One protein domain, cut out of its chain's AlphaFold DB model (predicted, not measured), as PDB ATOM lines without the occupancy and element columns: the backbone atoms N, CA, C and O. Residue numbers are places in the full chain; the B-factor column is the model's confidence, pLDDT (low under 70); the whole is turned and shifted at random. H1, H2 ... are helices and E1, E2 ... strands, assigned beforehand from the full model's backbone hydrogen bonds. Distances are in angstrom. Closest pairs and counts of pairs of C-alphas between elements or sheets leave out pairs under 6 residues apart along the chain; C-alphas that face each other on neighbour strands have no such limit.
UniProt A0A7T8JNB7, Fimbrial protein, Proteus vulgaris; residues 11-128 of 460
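Overview. This is residues 11 to 128 of the 460 residues of the protein "Fimbrial protein" of Proteus vulgaris (UniProt A0A7T8JNB7). A twisted sheet of five strands is partly covered on one face by a small sheet of three short strands, E3, E2 and E6, so that the two make a sandwich, with the strands of one crossed over those of the other. The long hairpin of E7 and E8 makes one side of the large sheet and runs on past E1, and the one short helix, H1, lies off both sheets toward the end of the domain where E7 begins and E8 ends. The printed part has 118 residues, with eight named strands and one named helix in the order E1, E2, E3, E4, E5, E6, H1, E7, E8; the class is mostly strand. The large sheet runs E4, E5, E1, E7, E8 and the small one E3, E2, E6, both antiparallel throughout. The whole is compact, with a radius of gyration of the C-alphas of 14.5 A and spans of 42 by 34 by 22 A.

Along the chain. E1 covers residues 11 to 17, 19.0 A from first to last C-alpha, and begins with C-alpha 11 at (104.569, 125.205, 115.414). E2 is residues 25 to 29, 10.3 A long. E3, residues 42 to 44, and E4, residues 47 to 49, are short; E3 runs on into E4 across a break of 2 residues, at 82 degrees. E5 spans residues 52 to 58, 16.6 A, and E6 is residues 70 to 72. H1 holds residues 74 to 82, 12.4 A long, with C-alpha 74 at (97.573, 103.611, 120.446). E7, residues 88 to 98, measures 33.0 A, and E8, residues 116 to 126, measures 32.1 A and ends with C-alpha 126 at (88.453, 100.943, 103.597).

Arrangement. In the large sheet E1 is an inner strand. It is antiparallel to E7 at 156 degrees, with N 13 and O 96 at 2.8 A. It is antiparallel to E5 at 159 degrees, with N 53 and O 14 at 2.8 A. E4 and E5 form a hairpin at the E4 edge, where N 54 and O 47 are 2.8 A apart. E7 and E8 form a hairpin at 166 degrees; N 89 and O 125, at 2.9 A, and N 97 and O 117, at 2.8 A, are within hydrogen-bond range. In the small sheet E2 is the inner strand: N 43 and O 28 are 2.8 A apart in the hairpin of E2 and E3, and N 26 and O 71 are 3.0 A apart between E2 and E6. The parts of the two sheets that face each other are 8.8 A centre to centre, with strands at 58 degrees. The closest C-alphas of E2 and E5 are those of Phe 25 and Ala 53, 5.5 A apart. Those of E3 and E5 are Ala 44 and Ile 56, 6.2 A apart. H1 is not on the large sheet, and only just not on the small one, with 4 pairs of C-alphas within 10 A. In H1 every O i to N i+4 pair is within hydrogen-bond range.

Size, cuts and confidence. The two C-alphas farthest apart, those of Val 85 and Lys 100, are 42.9 A from each other. The printed part has no cut. The links E2 to E3, E5 to E6 and E7 to E8 are long; residues 99 to 115, between E7 and E8, have C-alphas 13 to 20 A from the mean of all C-alphas. The mean pLDDT of the printed part is 90.0, and two residues, 60 and 63, are under 70.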
ATOM      1  N   TYR A  11     105.422 126.119 114.675       90.50
ATOM      2  CA  TYR A  11     104.569 125.205 115.414       90.50
ATOM      3  C   TYR A  11     103.484 124.673 114.483       90.50
ATOM      4  O   TYR A  11     103.042 125.382 113.570       90.50
ATOM      5  N   GLY A  12     103.090 123.417 114.682       91.56
ATOM      6  CA  GLY A  12     102.055 122.761 113.896       91.56
ATOM      7  C   GLY A  12     100.999 122.074 114.750       91.56
ATOM      8  O   GLY A  12     101.317 121.449 115.760       91.56
ATOM      9  N   ASP A  13      99.756 122.129 114.292       94.56
ATOM     10  CA  ASP A  13      98.635 121.363 114.829       94.56
ATOM     11  C   ASP A  13      98.199 120.316 113.807       94.56
ATOM     12  O   ASP A  13      98.094 120.609 112.615       94.56
ATOM     13  N   ILE A  14      97.927 119.097 114.270       94.75
ATOM     14  CA  ILE A  14      97.386 117.996 113.470       94.75
ATOM     15  C   ILE A  14      96.182 117.419 114.210       94.75
ATOM     16  O   ILE A  14      96.337 116.855 115.292       94.75
ATOM     17  N   TRP A  15      94.993 117.484 113.616       95.94
ATOM     18  CA  TRP A  15      93.779 116.954 114.241       95.94
ATOM     19  C   TRP A  15      92.838 116.306 113.230       95.94
ATOM     20  O   TRP A  15      93.015 116.414 112.014       95.94
ATOM     21  N   LEU A  16      91.856 115.576 113.751       96.62
ATOM     22  CA  LEU A  16      90.727 115.068 112.987       96.62
ATOM     23  C   LEU A  16      89.482 115.883 113.336       96.62
ATOM     24  O   LEU A  16      89.031 115.891 114.482       96.62
ATOM     25  N   GLU A  17      88.904 116.545 112.342       95.69
ATOM     26  CA  GLU A  17      87.623 117.228 112.498       95.69
ATOM     27  C   GLU A  17      86.519 116.180 112.713       95.69
ATOM     28  O   GLU A  17      86.433 115.207 111.961       95.69
ATOM     29  N   ASN A  18      85.681 116.356 113.741       91.69
ATOM     30  CA  ASN A  18      84.691 115.354 114.168       91.69
ATOM     31  C   ASN A  18      85.309 113.964 114.411       91.69
ATOM     32  O   ASN A  18      84.768 112.946 113.974       91.69
ATOM     33  N   SER A  19      86.468 113.931 115.078       88.12
ATOM     34  CA  SER A  19      87.260 112.713 115.238       88.12
ATOM     35  C   SER A  19      86.445 111.531 115.795       88.12
ATOM     36  O   SER A  19      85.940 111.613 116.918       88.12
ATOM     37  N   PRO A  20      86.395 110.382 115.092       90.31
ATOM     38  CA  PRO A  20      85.850 109.145 115.652       90.31
ATOM     39  C   PRO A  20      86.823 108.472 116.636       90.31
ATOM     40  O   PRO A  20      86.498 107.450 117.242       90.31
ATOM     41  N   ILE A  21      88.034 109.020 116.780       95.50
ATOM     42  CA  ILE A  21      89.129 108.466 117.569       95.50
ATOM     43  C   ILE A  21      89.546 109.504 118.605       95.50
ATOM     44  O   ILE A  21      89.971 110.603 118.256       95.50
ATOM     45  N   ARG A  22      89.478 109.149 119.885       95.44
ATOM     46  CA  ARG A  22      90.008 110.010 120.941       95.44
ATOM     47  C   ARG A  22      91.536 110.013 120.893       95.44
ATOM     48  O   ARG A  22      92.127 108.940 120.936       95.44
ATOM     49  N   GLU A  23      92.148 111.192 120.857       96.44
ATOM     50  CA  GLU A  23      93.606 111.405 120.861       96.44
ATOM     51  C   GLU A  23      94.294 110.670 119.687       96.44
ATOM     52  O   GLU A  23      95.113 109.781 119.911       96.44
ATOM     53  N   PRO A  24      93.938 110.968 118.420       96.62
ATOM     54  CA  PRO A  24      94.319 110.158 117.256       96.62
ATOM     55  C   PRO A  24      95.812 110.204 116.900       96.62
ATOM     56  O   PRO A  24      96.319 109.329 116.196       96.62
ATOM     57  N   PHE A  25      96.539 111.220 117.358       96.38
ATOM     58  CA  PHE A  25      97.937 111.424 116.998       96.38
ATOM     59  C   PHE A  25      98.791 111.696 118.230       96.38
ATOM     60  O   PHE A  25      98.290 112.211 119.221       96.38
ATOM     61  N   THR A  26     100.083 111.376 118.158       95.31
ATOM     62  CA  THR A  26     101.074 111.678 119.212       95.31
ATOM     63  C   THR A  26     102.035 112.810 118.837       95.31
ATOM     64  O   THR A  26     102.807 113.289 119.666       95.31
ATOM     65  N   GLY A  27     102.003 113.250 117.579       93.00
ATOM     66  CA  GLY A  27     102.874 114.290 117.047       93.00
ATOM     67  C   GLY A  27     103.098 114.124 115.549       93.00
ATOM     68  O   GLY A  27     102.331 113.436 114.865       93.00
ATOM     69  N   ASN A  28     104.164 114.741 115.041       89.50
ATOM     70  CA  ASN A  28     104.531 114.689 113.630       89.50
ATOM     71  C   ASN A  28     105.753 113.800 113.393       89.50
ATOM     72  O   ASN A  28     106.694 113.764 114.183       89.50
ATOM     73  N   ARG A  29     105.770 113.092 112.269       86.31
ATOM     74  CA  ARG A  29     106.885 112.206 111.921       86.31
ATOM     75  C   ARG A  29     108.175 112.973 111.597       86.31
ATOM     76  O   ARG A  29     108.152 113.903 110.798       86.31
ATOM     77  N   CYS A  30     109.311 112.451 112.060       84.88
ATOM     78  CA  CYS A  30     110.664 112.883 111.697       84.88
ATOM     79  C   CYS A  30     111.529 111.650 111.376       84.88
ATOM     80  O   CYS A  30     111.668 110.763 112.205       84.88
ATOM     81  N   ARG A  31     112.086 111.503 110.169       78.94
ATOM     82  CA  ARG A  31     112.839 110.280 109.824       78.94
ATOM     83  C   ARG A  31     114.191 110.197 110.546       78.94
ATOM     84  O   ARG A  31     115.011 111.093 110.403       78.94
ATOM     85  N   ARG A  32     114.454 109.059 111.204       74.81
ATOM     86  CA  ARG A  32     115.700 108.775 111.953       74.81
ATOM     87  C   ARG A  32     116.977 108.801 111.113       74.81
ATOM     88  O   ARG A  32     118.050 109.018 111.646       74.81
ATOM     89  N   ASP A  33     116.875 108.558 109.809       72.12
ATOM     90  CA  ASP A  33     118.024 108.484 108.899       72.12
ATOM     91  C   ASP A  33     118.459 109.855 108.352       72.12
ATOM     92  O   ASP A  33     119.119 109.928 107.316       72.12
ATOM     93  N   GLN A  34     118.043 110.949 108.995       73.38
ATOM     94  CA  GLN A  34     118.307 112.324 108.573       73.38
ATOM     95  C   GLN A  34     118.683 113.191 109.785       73.38
ATOM     96  O   GLN A  34     118.202 112.962 110.895       73.38
ATOM     97  N   SER A  35     119.539 114.193 109.568       74.88
ATOM     98  CA  SER A  35     119.986 115.124 110.611       74.88
ATOM     99  C   SER A  35     118.812 115.837 111.287       74.88
ATOM    100  O   SER A  35     117.805 116.127 110.657       74.88
ATOM    101  N   GLY A  36     118.927 116.130 112.584       75.25
ATOM    102  CA  GLY A  36     117.934 116.933 113.304       75.25
ATOM    103  C   GLY A  36     116.638 116.212 113.701       75.25
ATOM    104  O   GLY A  36     115.782 116.841 114.320       75.25
ATOM    105  N   CYS A  37     116.480 114.922 113.401       80.62
ATOM    106  CA  CYS A  37     115.366 114.128 113.914       80.62
ATOM    107  C   CYS A  37     115.723 113.386 115.207       80.62
ATOM    108  O   CYS A  37     116.824 112.847 115.298       80.62
ATOM    109  N   PRO A  38     114.802 113.299 116.186       81.88
ATOM    110  CA  PRO A  38     114.994 112.454 117.361       81.88
ATOM    111  C   PRO A  38     115.081 110.962 117.005       81.88
ATOM    112  O   PRO A  38     114.444 110.505 116.051       81.88
ATOM    113  N   ASP A  39     115.764 110.176 117.844       81.62
ATOM    114  CA  ASP A  39     115.857 108.709 117.714       81.62
ATOM    115  C   ASP A  39     114.492 108.008 117.774       81.62
ATOM    116  O   ASP A  39     114.317 106.902 117.260       81.62
ATOM    117  N   THR A  40     113.492 108.666 118.363       82.56
ATOM    118  CA  THR A  40     112.097 108.209 118.407       82.56
ATOM    119  C   THR A  40     111.372 108.347 117.068       82.56
ATOM    120  O   THR A  40     110.240 107.887 116.938       82.56
ATOM    121  N   ALA A  41     111.999 108.966 116.063       82.44
ATOM    122  CA  ALA A  41     111.396 109.306 114.776       82.44
ATOM    123  C   ALA A  41     110.168 110.243 114.864       82.44
ATOM    124  O   ALA A  41     109.335 110.289 113.948       82.44
ATOM    125  N   LEU A  42     110.027 110.960 115.979       87.56
ATOM    126  CA  LEU A  42     108.814 111.674 116.359       87.56
ATOM    127  C   LEU A  42     109.164 113.070 116.875       87.56
ATOM    128  O   LEU A  42     109.855 113.208 117.883       87.56
ATOM    129  N   ASN A  43     108.606 114.093 116.234       89.38
ATOM    130  CA  ASN A  43     108.442 115.404 116.848       89.38
ATOM    131  C   ASN A  43     107.169 115.336 117.686       89.38
ATOM    132  O   ASN A  43     106.059 115.417 117.151       89.38
ATOM    133  N   ALA A  44     107.341 115.086 118.982       92.12
ATOM    134  CA  ALA A  44     106.228 114.956 119.908       92.12
ATOM    135  C   ALA A  44     105.455 116.276 119.988       92.12
ATOM    136  O   ALA A  44     106.052 117.352 119.972       92.12
ATOM    137  N   ALA A  45     104.131 116.183 120.058       94.50
ATOM    138  CA  ALA A  45     103.316 117.340 120.388       94.50
ATOM    139  C   ALA A  45     103.508 117.721 121.856       94.50
ATOM    140  O   ALA A  45     103.652 116.847 122.712       94.50
ATOM    141  N   GLU A  46     103.454 119.015 122.146       95.31
ATOM    142  CA  GLU A  46     103.444 119.491 123.529       95.31
ATOM    143  C   GLU A  46     102.086 119.240 124.195       95.31
ATOM    144  O   GLU A  46     102.019 119.009 125.402       95.31
ATOM    145  N   TYR A  47     101.007 119.208 123.402       96.50
ATOM    146  CA  TYR A  47      99.653 118.967 123.889       96.50
ATOM    147  C   TYR A  47      98.942 117.909 123.047       96.50
ATOM    148  O   TYR A  47      98.865 118.006 121.824       96.50
ATOM    149  N   ILE A  48      98.366 116.915 123.717       96.38
ATOM    150  CA  ILE A  48      97.488 115.914 123.107       96.38
ATOM    151  C   ILE A  48      96.074 116.180 123.612       96.38
ATOM    152  O   ILE A  48      95.824 116.124 124.816       96.38
ATOM    153  N   LEU A  49      95.158 116.499 122.700       94.75
ATOM    154  CA  LEU A  49      93.747 116.731 123.003       94.75
ATOM    155  C   LEU A  49      92.884 115.631 122.373       94.75
ATOM    156  O   LEU A  49      93.356 114.794 121.604       94.75
ATOM    157  N   ALA A  50      91.588 115.638 122.693       94.81
ATOM    158  CA  ALA A  50      90.654 114.595 122.272       94.81
ATOM    159  C   ALA A  50      90.591 114.389 120.747       94.81
ATOM    160  O   ALA A  50      90.325 113.278 120.299       94.81
ATOM    161  N   ASP A  51      90.843 115.427 119.957       95.12
ATOM    162  CA  ASP A  51      90.746 115.435 118.497       95.12
ATOM    163  C   ASP A  51      92.108 115.428 117.785       95.12
ATOM    164  O   ASP A  51      92.155 115.183 116.578       95.12
ATOM    165  N   GLY A  52      93.228 115.648 118.484       96.12
ATOM    166  CA  GLY A  52      94.516 115.789 117.809       96.12
ATOM    167  C   GLY A  52      95.730 116.049 118.693       96.12
ATOM    168  O   GLY A  52      95.690 115.960 119.917       96.12
ATOM    169  N   ALA A  53      96.824 116.376 118.018       96.56
ATOM    170  CA  ALA A  53      98.132 116.674 118.570       96.56
ATOM    171  C   ALA A  53      98.518 118.112 118.186       96.56
ATOM    172  O   ALA A  53      98.461 118.481 117.011       96.56
ATOM    173  N   TYR A  54      98.891 118.915 119.178       95.81
ATOM    174  CA  TYR A  54      98.958 120.371 119.085       95.81
ATOM    175  C   TYR A  54     100.306 120.918 119.534       95.81
ATOM    176  O   TYR A  54     100.986 120.333 120.384       95.81
ATOM    177  N   HIS A  55     100.657 122.072 118.970       94.50
ATOM    178  CA  HIS A  55     101.910 122.778 119.224       94.50
ATOM    179  C   HIS A  55     103.123 121.854 119.018       94.50
ATOM    180  O   HIS A  55     103.996 121.695 119.865       94.50
ATOM    181  N   ILE A  56     103.136 121.174 117.870       92.94
ATOM    182  CA  ILE A  56     104.219 120.291 117.444       92.94
ATOM    183  C   ILE A  56     105.355 121.155 116.898       92.94
ATOM    184  O   ILE A  56     105.148 121.871 115.912       92.94
ATOM    185  N   PRO A  57     106.569 121.080 117.455       88.12
ATOM    186  CA  PRO A  57     107.661 121.901 116.975       88.12
ATOM    187  C   PRO A  57     108.276 121.348 115.680       88.12
ATOM    188  O   PRO A  57     108.568 120.154 115.544       88.12
ATOM    189  N   ALA A  58     108.543 122.243 114.730       80.50
ATOM    190  CA  ALA A  58     109.282 121.963 113.503       80.50
ATOM    191  C   ALA A  58     110.619 122.722 113.496       80.50
ATOM    192  O   ALA A  58     110.756 123.805 112.928       80.50
ATOM    193  N   PHE A  59     111.636 122.155 114.151       71.50
ATOM    194  CA  PHE A  59     112.946 122.802 114.332       71.50
ATOM    195  C   PHE A  59     113.848 122.783 113.083       71.50
ATOM    196  O   PHE A  59     114.822 123.533 112.987       71.50
ATOM    197  N   ASN A  60     113.555 121.922 112.111       69.31
ATOM    198  CA  ASN A  60     114.335 121.763 110.884       69.31
ATOM    199  C   ASN A  60     113.432 121.368 109.707       69.31
ATOM    200  O   ASN A  60     112.237 121.161 109.875       69.31
ATOM    201  N   ASN A  61     114.023 121.296 108.513       74.25
ATOM    202  CA  ASN A  61     113.367 120.800 107.297       74.25
ATOM    203  C   ASN A  61     113.814 119.372 106.937       74.25
ATOM    204  O   ASN A  61     113.432 118.842 105.890       74.25
ATOM    205  N   ASP A  62     114.659 118.776 107.774       72.56
ATOM    206  CA  ASP A  62     115.299 117.495 107.528       72.56
ATOM    207  C   ASP A  62     114.361 116.353 107.914       72.56
ATOM    208  O   ASP A  62     113.324 116.541 108.552       72.56
ATOM    209  N   GLY A  63     114.655 115.135 107.455       69.06
ATOM    210  CA  GLY A  63     113.859 113.975 107.861       69.06
ATOM    211  C   GLY A  63     112.395 114.015 107.443       69.06
ATOM    212  O   GLY A  63     111.616 113.185 107.907       69.06
ATOM    213  N   GLN A  64     112.016 114.931 106.543       73.88
ATOM    214  CA  GLN A  64     110.623 115.189 106.174       73.88
ATOM    215  C   GLN A  64     109.766 115.650 107.369       73.88
ATOM    216  O   GLN A  64     108.551 115.454 107.335       73.88
ATOM    217  N   SER A  65     110.392 116.231 108.399       73.62
ATOM    218  CA  SER A  65     109.744 116.809 109.587       73.62
ATOM    219  C   SER A  65     108.846 117.994 109.251       73.62
ATOM    220  O   SER A  65     107.893 118.293 109.966       73.62
ATOM    221  N   ASN A  66     109.111 118.621 108.107       74.88
ATOM    222  CA  ASN A  66     108.255 119.629 107.529       74.88
ATOM    223  C   ASN A  66     107.016 119.060 106.833       74.88
ATOM    224  O   ASN A  66     106.204 119.847 106.392       74.88
ATOM    225  N   ASN A  67     106.813 117.749 106.703       78.44
ATOM    226  CA  ASN A  67     105.556 117.252 106.144       78.44
ATOM    227  C   ASN A  67     104.539 116.981 107.246       78.44
ATOM    228  O   ASN A  67     104.858 116.252 108.181       78.44
ATOM    229  N   ALA A  68     103.313 117.484 107.090       80.88
ATOM    230  CA  ALA A  68     102.190 117.202 107.986       80.88
ATOM    231  C   ALA A  68     101.777 115.720 107.920       80.88
ATOM    232  O   ALA A  68     100.982 115.299 107.078       80.88
ATOM    233  N   ARG A  69     102.395 114.897 108.766       84.69
ATOM    234  CA  ARG A  69     102.235 113.444 108.833       84.69
ATOM    235  C   ARG A  69     102.110 113.018 110.282       84.69
ATOM    236  O   ARG A  69     103.088 112.611 110.916       84.69
ATOM    237  N   GLY A  70     100.874 113.089 110.765       88.75
ATOM    238  CA  GLY A  70     100.518 112.637 112.102       88.75
ATOM    239  C   GLY A  70     100.942 111.187 112.323       88.75
ATOM    240  O   GLY A  70     100.639 110.316 111.503       88.75
ATOM    241  N   ILE A  71     101.652 110.931 113.419       90.50
ATOM    242  CA  ILE A  71     101.905 109.571 113.895       90.50
ATOM    243  C   ILE A  71     100.678 109.122 114.674       90.50
ATOM    244  O   ILE A  71     100.304 109.773 115.649       90.50
ATOM    245  N   PHE A  72     100.050 108.033 114.232       92.62
ATOM    246  CA  PHE A  72      98.904 107.452 114.922       92.62
ATOM    247  C   PHE A  72      99.263 107.053 116.354       92.62
ATOM    248  O   PHE A  72     100.333 106.501 116.614       92.62
ATOM    249  N   SER A  73      98.345 107.317 117.274       94.88
ATOM    250  CA  SER A  73      98.442 106.887 118.665       94.88
ATOM    251  C   SER A  73      97.962 105.441 118.853       94.88
ATOM    252  O   SER A  73      97.382 104.819 117.956       94.88
ATOM    253  N   ASN A  74      98.131 104.911 120.068       94.62
ATOM    254  CA  ASN A  74      97.573 103.611 120.446       94.62
ATOM    255  C   ASN A  74      96.047 103.554 120.277       94.62
ATOM    256  O   ASN A  74      95.521 102.514 119.887       94.62
ATOM    257  N   SER A  75      95.324 104.651 120.531       95.88
ATOM    258  CA  SER A  75      93.867 104.683 120.356       95.88
ATOM    259  C   SER A  75      93.470 104.577 118.885       95.88
ATOM    260  O   SER A  75      92.513 103.867 118.575       95.88
ATOM    261  N   SER A  76      94.231 105.183 117.968       95.50
ATOM    262  CA  SER A  76      94.046 104.977 116.528       95.50
ATOM    263  C   SER A  76      94.273 103.528 116.122       95.50
ATOM    264  O   SER A  76      93.430 102.961 115.428       95.50
ATOM    265  N   TYR A  77      95.357 102.896 116.581       93.69
ATOM    266  CA  TYR A  77      95.588 101.476 116.301       93.69
ATOM    267  C   TYR A  77      94.454 100.594 116.841       93.69
ATOM    268  O   TYR A  77      93.964  99.740 116.109       93.69
ATOM    269  N   LEU A  78      93.969 100.843 118.063       94.94
ATOM    270  CA  LEU A  78      92.833 100.120 118.653       94.94
ATOM    271  C   LEU A  78      91.511 100.360 117.910       94.94
ATOM    272  O   LEU A  78      90.688  99.450 117.807       94.94
ATOM    273  N   PHE A  79      91.284 101.570 117.399       95.56
ATOM    274  CA  PHE A  79      90.125 101.867 116.564       95.56
ATOM    275  C   PHE A  79      90.173 101.038 115.277       95.56
ATOM    276  O   PHE A  79      89.232 100.296 114.987       95.56
ATOM    277  N   PHE A  80      91.296 101.091 114.550       93.56
ATOM    278  CA  PHE A  80      91.464 100.320 113.321       93.56
ATOM    279  C   PHE A  80      91.440  98.817 113.573       93.56
ATOM    280  O   PHE A  80      90.908  98.096 112.737       93.56
ATOM    281  N   ASP A  81      91.959  98.330 114.700       93.19
ATOM    282  CA  ASP A  81      91.910  96.924 115.116       93.19
ATOM    283  C   ASP A  81      90.462  96.410 115.199       93.19
ATOM    284  O   ASP A  81      90.115  95.423 114.539       93.19
ATOM    285  N   LYS A  82      89.595  97.163 115.891       94.06
ATOM    286  CA  LYS A  82      88.174  96.844 116.114       94.06
ATOM    287  C   LYS A  82      87.288  96.988 114.880       94.06
ATOM    288  O   LYS A  82      86.214  96.391 114.837       94.06
ATOM    289  N   MET A  83      87.703  97.766 113.880       94.88
ATOM    290  CA  MET A  83      86.954  97.869 112.627       94.88
ATOM    291  C   MET A  83      86.829  96.496 111.955       94.88
ATOM    292  O   MET A  83      87.818  95.769 111.794       94.88
ATOM    293  N   ALA A  84      85.620  96.154 111.508       94.88
ATOM    294  CA  ALA A  84      85.407  94.958 110.707       94.88
ATOM    295  C   ALA A  84      86.027  95.125 109.309       94.88
ATOM    296  O   ALA A  84      86.133  96.229 108.769       94.88
ATOM    297  N   VAL A  85      86.450  94.018 108.707       95.50
ATOM    298  CA  VAL A  85      86.941  94.022 107.323       95.50
ATOM    299  C   VAL A  85      85.812  94.450 106.376       95.50
ATOM    300  O   VAL A  85      84.650  94.133 106.612       95.50
ATOM    301  N   ASN A  86      86.166  95.168 105.312       93.81
ATOM    302  CA  ASN A  86      85.283  95.801 104.327       93.81
ATOM    303  C   ASN A  86      84.420  96.952 104.865       93.81
ATOM    304  O   ASN A  86      83.557  97.450 104.148       93.81
ATOM    305  N   THR A  87      84.666  97.414 106.094       95.31
ATOM    306  CA  THR A  87      84.054  98.655 106.580       95.31
ATOM    307  C   THR A  87      84.834  99.870 106.099       95.31
ATOM    308  O   THR A  87      86.063  99.829 105.947       95.31
ATOM    309  N   GLN A  88      84.092 100.944 105.846       94.00
ATOM    310  CA  GLN A  88      84.638 102.241 105.487       94.00
ATOM    311  C   GLN A  88      84.599 103.178 106.690       94.00
ATOM    312  O   GLN A  88      83.697 103.106 107.524       94.00
ATOM    313  N   THR A  89      85.581 104.060 106.771       94.00
ATOM    314  CA  THR A  89      85.590 105.187 107.697       94.00
ATOM    315  C   THR A  89      86.170 106.396 106.987       94.00
ATOM    316  O   THR A  89      87.062 106.259 106.147       94.00
ATOM    317  N   THR A  90      85.673 107.573 107.333       94.62
ATOM    318  CA  THR A  90      86.149 108.836 106.785       94.62
ATOM    319  C   THR A  90      86.884 109.590 107.883       94.62
ATOM    320  O   THR A  90      86.365 109.743 108.987       94.62
ATOM    321  N   LEU A  91      88.093 110.060 107.583       94.81
ATOM    322  CA  LEU A  91      88.882 110.908 108.472       94.81
ATOM    323  C   LEU A  91      89.026 112.292 107.832       94.81
ATOM    324  O   LEU A  91      89.689 112.428 106.803       94.81
ATOM    325  N   ASP A  92      88.424 113.319 108.434       95.56
ATOM    326  CA  ASP A  92      88.632 114.716 108.029       95.56
ATOM    327  C   ASP A  92      89.924 115.233 108.680       95.56
ATOM    328  O   ASP A  92      89.929 115.747 109.795       95.56
ATOM    329  N   TYR A  93      91.047 115.004 108.000       94.38
ATOM    330  CA  TYR A  93      92.379 115.352 108.470       94.38
ATOM    331  C   TYR A  93      92.657 116.836 108.267       94.38
ATOM    332  O   TYR A  93      92.585 117.361 107.148       94.38
ATOM    333  N   ARG A  94      93.048 117.491 109.353       94.25
ATOM    334  CA  ARG A  94      93.375 118.908 109.384       94.25
ATOM    335  C   ARG A  94      94.795 119.128 109.842       94.25
ATOM    336  O   ARG A  94      95.323 118.413 110.697       94.25
ATOM    337  N   PHE A  95      95.398 120.144 109.250       92.88
ATOM    338  CA  PHE A  95      96.725 120.588 109.596       92.88
ATOM    339  C   PHE A  95      96.782 122.109 109.584       92.88
ATOM    340  O   PHE A  95      96.252 122.744 108.678       92.88
ATOM    341  N   CYS A  96      97.470 122.686 110.560       93.19
ATOM    342  CA  CYS A  96      97.808 124.100 110.561       93.19
ATOM    343  C   CYS A  96      99.266 124.281 110.974       93.19
ATOM    344  O   CYS A  96      99.754 123.544 111.827       93.19
ATOM    345  N   SER A  97      99.963 125.264 110.402       91.88
ATOM    346  CA  SER A  97     101.263 125.710 110.910       91.88
ATOM    347  C   SER A  97     101.442 127.221 110.912       91.88
ATOM    348  O   SER A  97     100.930 127.928 110.045       91.88
ATOM    349  N   THR A  98     102.225 127.711 111.869       92.12
ATOM    350  CA  THR A  98     102.516 129.137 112.057       92.12
ATOM    351  C   THR A  98     103.882 129.338 112.719       92.12
ATOM    352  O   THR A  98     104.384 128.457 113.414       92.12
ATOM    353  N   ASN A  99     104.495 130.506 112.518       91.12
ATOM    354  CA  ASN A  99     105.680 130.941 113.269       91.12
ATOM    355  C   ASN A  99     105.330 131.790 114.499       91.12
ATOM    356  O   ASN A  99     106.225 132.337 115.149       91.12
ATOM    357  N   LYS A 100     104.039 131.965 114.789       93.25
ATOM    358  CA  LYS A 100     103.563 132.652 115.983       93.25
ATOM    359  C   LYS A 100     103.345 131.648 117.095       93.25
ATOM    360  O   LYS A 100     102.842 130.555 116.872       93.25
ATOM    361  N   PHE A 101     103.731 132.046 118.296       91.62
ATOM    362  CA  PHE A 101     103.436 131.275 119.489       91.62
ATOM    363  C   PHE A 101     101.927 131.302 119.773       91.62
ATOM    364  O   PHE A 101     101.292 132.350 119.631       91.62
ATOM    365  N   TYR A 102     101.386 130.168 120.206       94.50
ATOM    366  CA  TYR A 102     100.029 130.010 120.726       94.50
ATOM    367  C   TYR A 102     100.048 128.952 121.833       94.50
ATOM    368  O   TYR A 102     100.933 128.103 121.866       94.50
ATOM    369  N   ASP A 103      99.081 129.007 122.746       93.62
ATOM    370  CA  ASP A 103      99.022 128.121 123.911       93.62
ATOM    371  C   ASP A 103      97.737 127.264 123.914       93.62
ATOM    372  O   ASP A 103      96.671 127.744 124.330       93.62
ATOM    373  N   PRO A 104      97.819 125.980 123.508       94.19
ATOM    374  CA  PRO A 104      96.686 125.058 123.558       94.19
ATOM    375  C   PRO A 104      96.093 124.845 124.952       94.19
ATOM    376  O   PRO A 104      94.900 124.560 125.056       94.19
ATOM    377  N   SER A 105      96.860 125.038 126.035       92.38
ATOM    378  CA  SER A 105      96.325 124.927 127.402       92.38
ATOM    379  C   SER A 105      95.316 126.030 127.734       92.38
ATOM    380  O   SER A 105      94.465 125.859 128.607       92.38
ATOM    381  N   ARG A 106      95.369 127.145 126.997       92.56
ATOM    382  CA  ARG A 106      94.420 128.264 127.073       92.56
ATOM    383  C   ARG A 106      93.331 128.189 126.004       92.56
ATOM    384  O   ARG A 106      92.588 129.150 125.827       92.56
ATOM    385  N   GLY A 107      93.252 127.074 125.279       91.19
ATOM    386  CA  GLY A 107      92.314 126.878 124.179       91.19
ATOM    387  C   GLY A 107      92.701 127.586 122.880       91.19
ATOM    388  O   GLY A 107      91.877 127.627 121.975       91.19
ATOM    389  N   GLN A 108      93.918 128.133 122.771       95.12
ATOM    390  CA  GLN A 108      94.401 128.728 121.522       95.12
ATOM    391  C   GLN A 108      94.884 127.638 120.565       95.12
ATOM    392  O   GLN A 108      95.536 126.682 120.982       95.12
ATOM    393  N   ARG A 109      94.622 127.800 119.273       94.19
ATOM    394  CA  ARG A 109      95.108 126.909 118.217       94.19
ATOM    395  C   ARG A 109      95.889 127.695 117.172       94.19
ATOM    396  O   ARG A 109      95.752 128.912 117.049       94.19
ATOM    397  N   CYS A 110      96.657 126.988 116.351       94.19
ATOM    398  CA  CYS A 110      97.331 127.571 115.195       94.19
ATOM    399  C   CYS A 110      96.355 128.309 114.259       94.19
ATOM    400  O   CYS A 110      96.707 129.327 113.669       94.19
ATOM    401  N   VAL A 111      95.112 127.826 114.144       94.62
ATOM    402  CA  VAL A 111      94.084 128.454 113.298       94.62
ATOM    403  C   VAL A 111      93.662 129.848 113.781       94.62
ATOM    404  O   VAL A 111      93.147 130.635 112.986       94.62
ATOM    405  N   ASP A 112      93.941 130.191 115.041       94.44
ATOM    406  CA  ASP A 112      93.540 131.456 115.664       94.44
ATOM    407  C   ASP A 112      94.589 132.572 115.510       94.44
ATOM    408  O   ASP A 112      94.354 133.706 115.930       94.44
ATOM    409  N   VAL A 113      95.757 132.277 114.925       93.50
ATOM    410  CA  VAL A 113      96.885 133.217 114.825       93.50
ATOM    411  C   VAL A 113      97.312 133.460 113.377       93.50
ATOM    412  O   VAL A 113      97.234 132.575 112.534       93.50
ATOM    413  N   GLU A 114      97.792 134.675 113.081       91.31
ATOM    414  CA  GLU A 114      98.295 135.063 111.756       91.31
ATOM    415  C   GLU A 114      99.781 135.489 111.806       91.31
ATOM    416  O   GLU A 114     100.190 136.207 112.728       91.31
ATOM    417  N   PRO A 115     100.613 135.113 110.814       89.81
ATOM    418  CA  PRO A 115     100.250 134.335 109.630       89.81
ATOM    419  C   PRO A 115     100.117 132.837 109.936       89.81
ATOM    420  O   PRO A 115     100.918 132.289 110.701       89.81
ATOM    421  N   LYS A 116      99.165 132.168 109.283       91.00
ATOM    422  CA  LYS A 116      99.045 130.703 109.300       91.00
ATOM    423  C   LYS A 116      98.996 130.087 107.906       91.00
ATOM    424  O   LYS A 116      98.584 130.720 106.939       91.00
ATOM    425  N   ASN A 117      99.381 128.818 107.838       89.12
ATOM    426  CA  ASN A 117      99.120 127.929 106.713       89.12
ATOM    427  C   ASN A 117      98.194 126.820 107.199       89.12
ATOM    428  O   ASN A 117      98.590 126.051 108.075       89.12
ATOM    429  N   GLU A 118      96.997 126.730 106.636       89.94
ATOM    430  CA  GLU A 118      96.005 125.718 106.988       89.94
ATOM    431  C   GLU A 118      95.729 124.816 105.787       89.94
ATOM    432  O   GLU A 118      95.614 125.287 104.659       89.94
ATOM    433  N   GLU A 119      95.614 123.515 106.040       88.25
ATOM    434  CA  GLU A 119      95.342 122.498 105.036       88.25
ATOM    435  C   GLU A 119      94.266 121.528 105.527       88.25
ATOM    436  O   GLU A 119      94.217 121.126 106.696       88.25
ATOM    437  N   LYS A 120      93.419 121.101 104.589       91.62
ATOM    438  CA  LYS A 120      92.341 120.137 104.818       91.62
ATOM    439  C   LYS A 120      92.458 118.982 103.838       91.62
ATOM    440  O   LYS A 120      92.631 119.176 102.637       91.62
ATOM    441  N   THR A 121      92.286 117.757 104.319       91.06
ATOM    442  CA  THR A 121      92.145 116.586 103.453       91.06
ATOM    443  C   THR A 121      91.174 115.592 104.067       91.06
ATOM    444  O   THR A 121      91.344 115.174 105.204       91.06
ATOM    445  N   ILE A 122      90.186 115.160 103.291       93.12
ATOM    446  CA  ILE A 122      89.283 114.084 103.693       93.12
ATOM    447  C   ILE A 122      89.852 112.767 103.158       93.12
ATOM    448  O   ILE A 122      90.142 112.654 101.967       93.12
ATOM    449  N   TYR A 123      90.045 111.794 104.044       91.56
ATOM    450  CA  TYR A 123      90.501 110.452 103.699       91.56
ATOM    451  C   TYR A 123      89.374 109.446 103.887       91.56
ATOM    452  O   TYR A 123      88.976 109.174 105.018       91.56
ATOM    453  N   ASP A 124      88.939 108.830 102.793       93.12
ATOM    454  CA  ASP A 124      88.063 107.664 102.835       93.12
ATOM    455  C   ASP A 124      88.912 106.396 102.900       93.12
ATOM    456  O   ASP A 124      89.663 106.057 101.979       93.12
ATOM    457  N   LEU A 125      88.830 105.702 104.029       92.19
ATOM    458  CA  LEU A 125      89.607 104.510 104.320       92.19
ATOM    459  C   LEU A 125      88.695 103.291 104.295       92.19
ATOM    460  O   LEU A 125      87.683 103.247 104.984       92.19
ATOM    461  N   THR A 126      89.091 102.264 103.549       93.31
ATOM    462  CA  THR A 126      88.453 100.943 103.597       93.31
ATOM    463  C   THR A 126      89.402  99.952 104.256       93.31
ATOM    464  O   THR A 126      90.535  99.781 103.796       93.31
ATOM    465  N   LYS A 127      88.954  99.252 105.304       94.00
ATOM    466  CA  LYS A 127      89.749  98.174 105.905       94.00
ATOM    467  C   LYS A 127      89.660  96.915 105.044       94.00
ATOM    468  O   LYS A 127      88.752  96.111 105.209       94.00
ATOM    469  N   VAL A 128      90.608  96.730 104.129       93.00
ATOM    470  CA  VAL A 128      90.605  95.594 103.180       93.00
ATOM    471  C   VAL A 128      91.000  94.254 103.806       93.00
ATOM    472  O   VAL A 128      90.645  93.194 103.288       93.00
TER     473      VAL A 128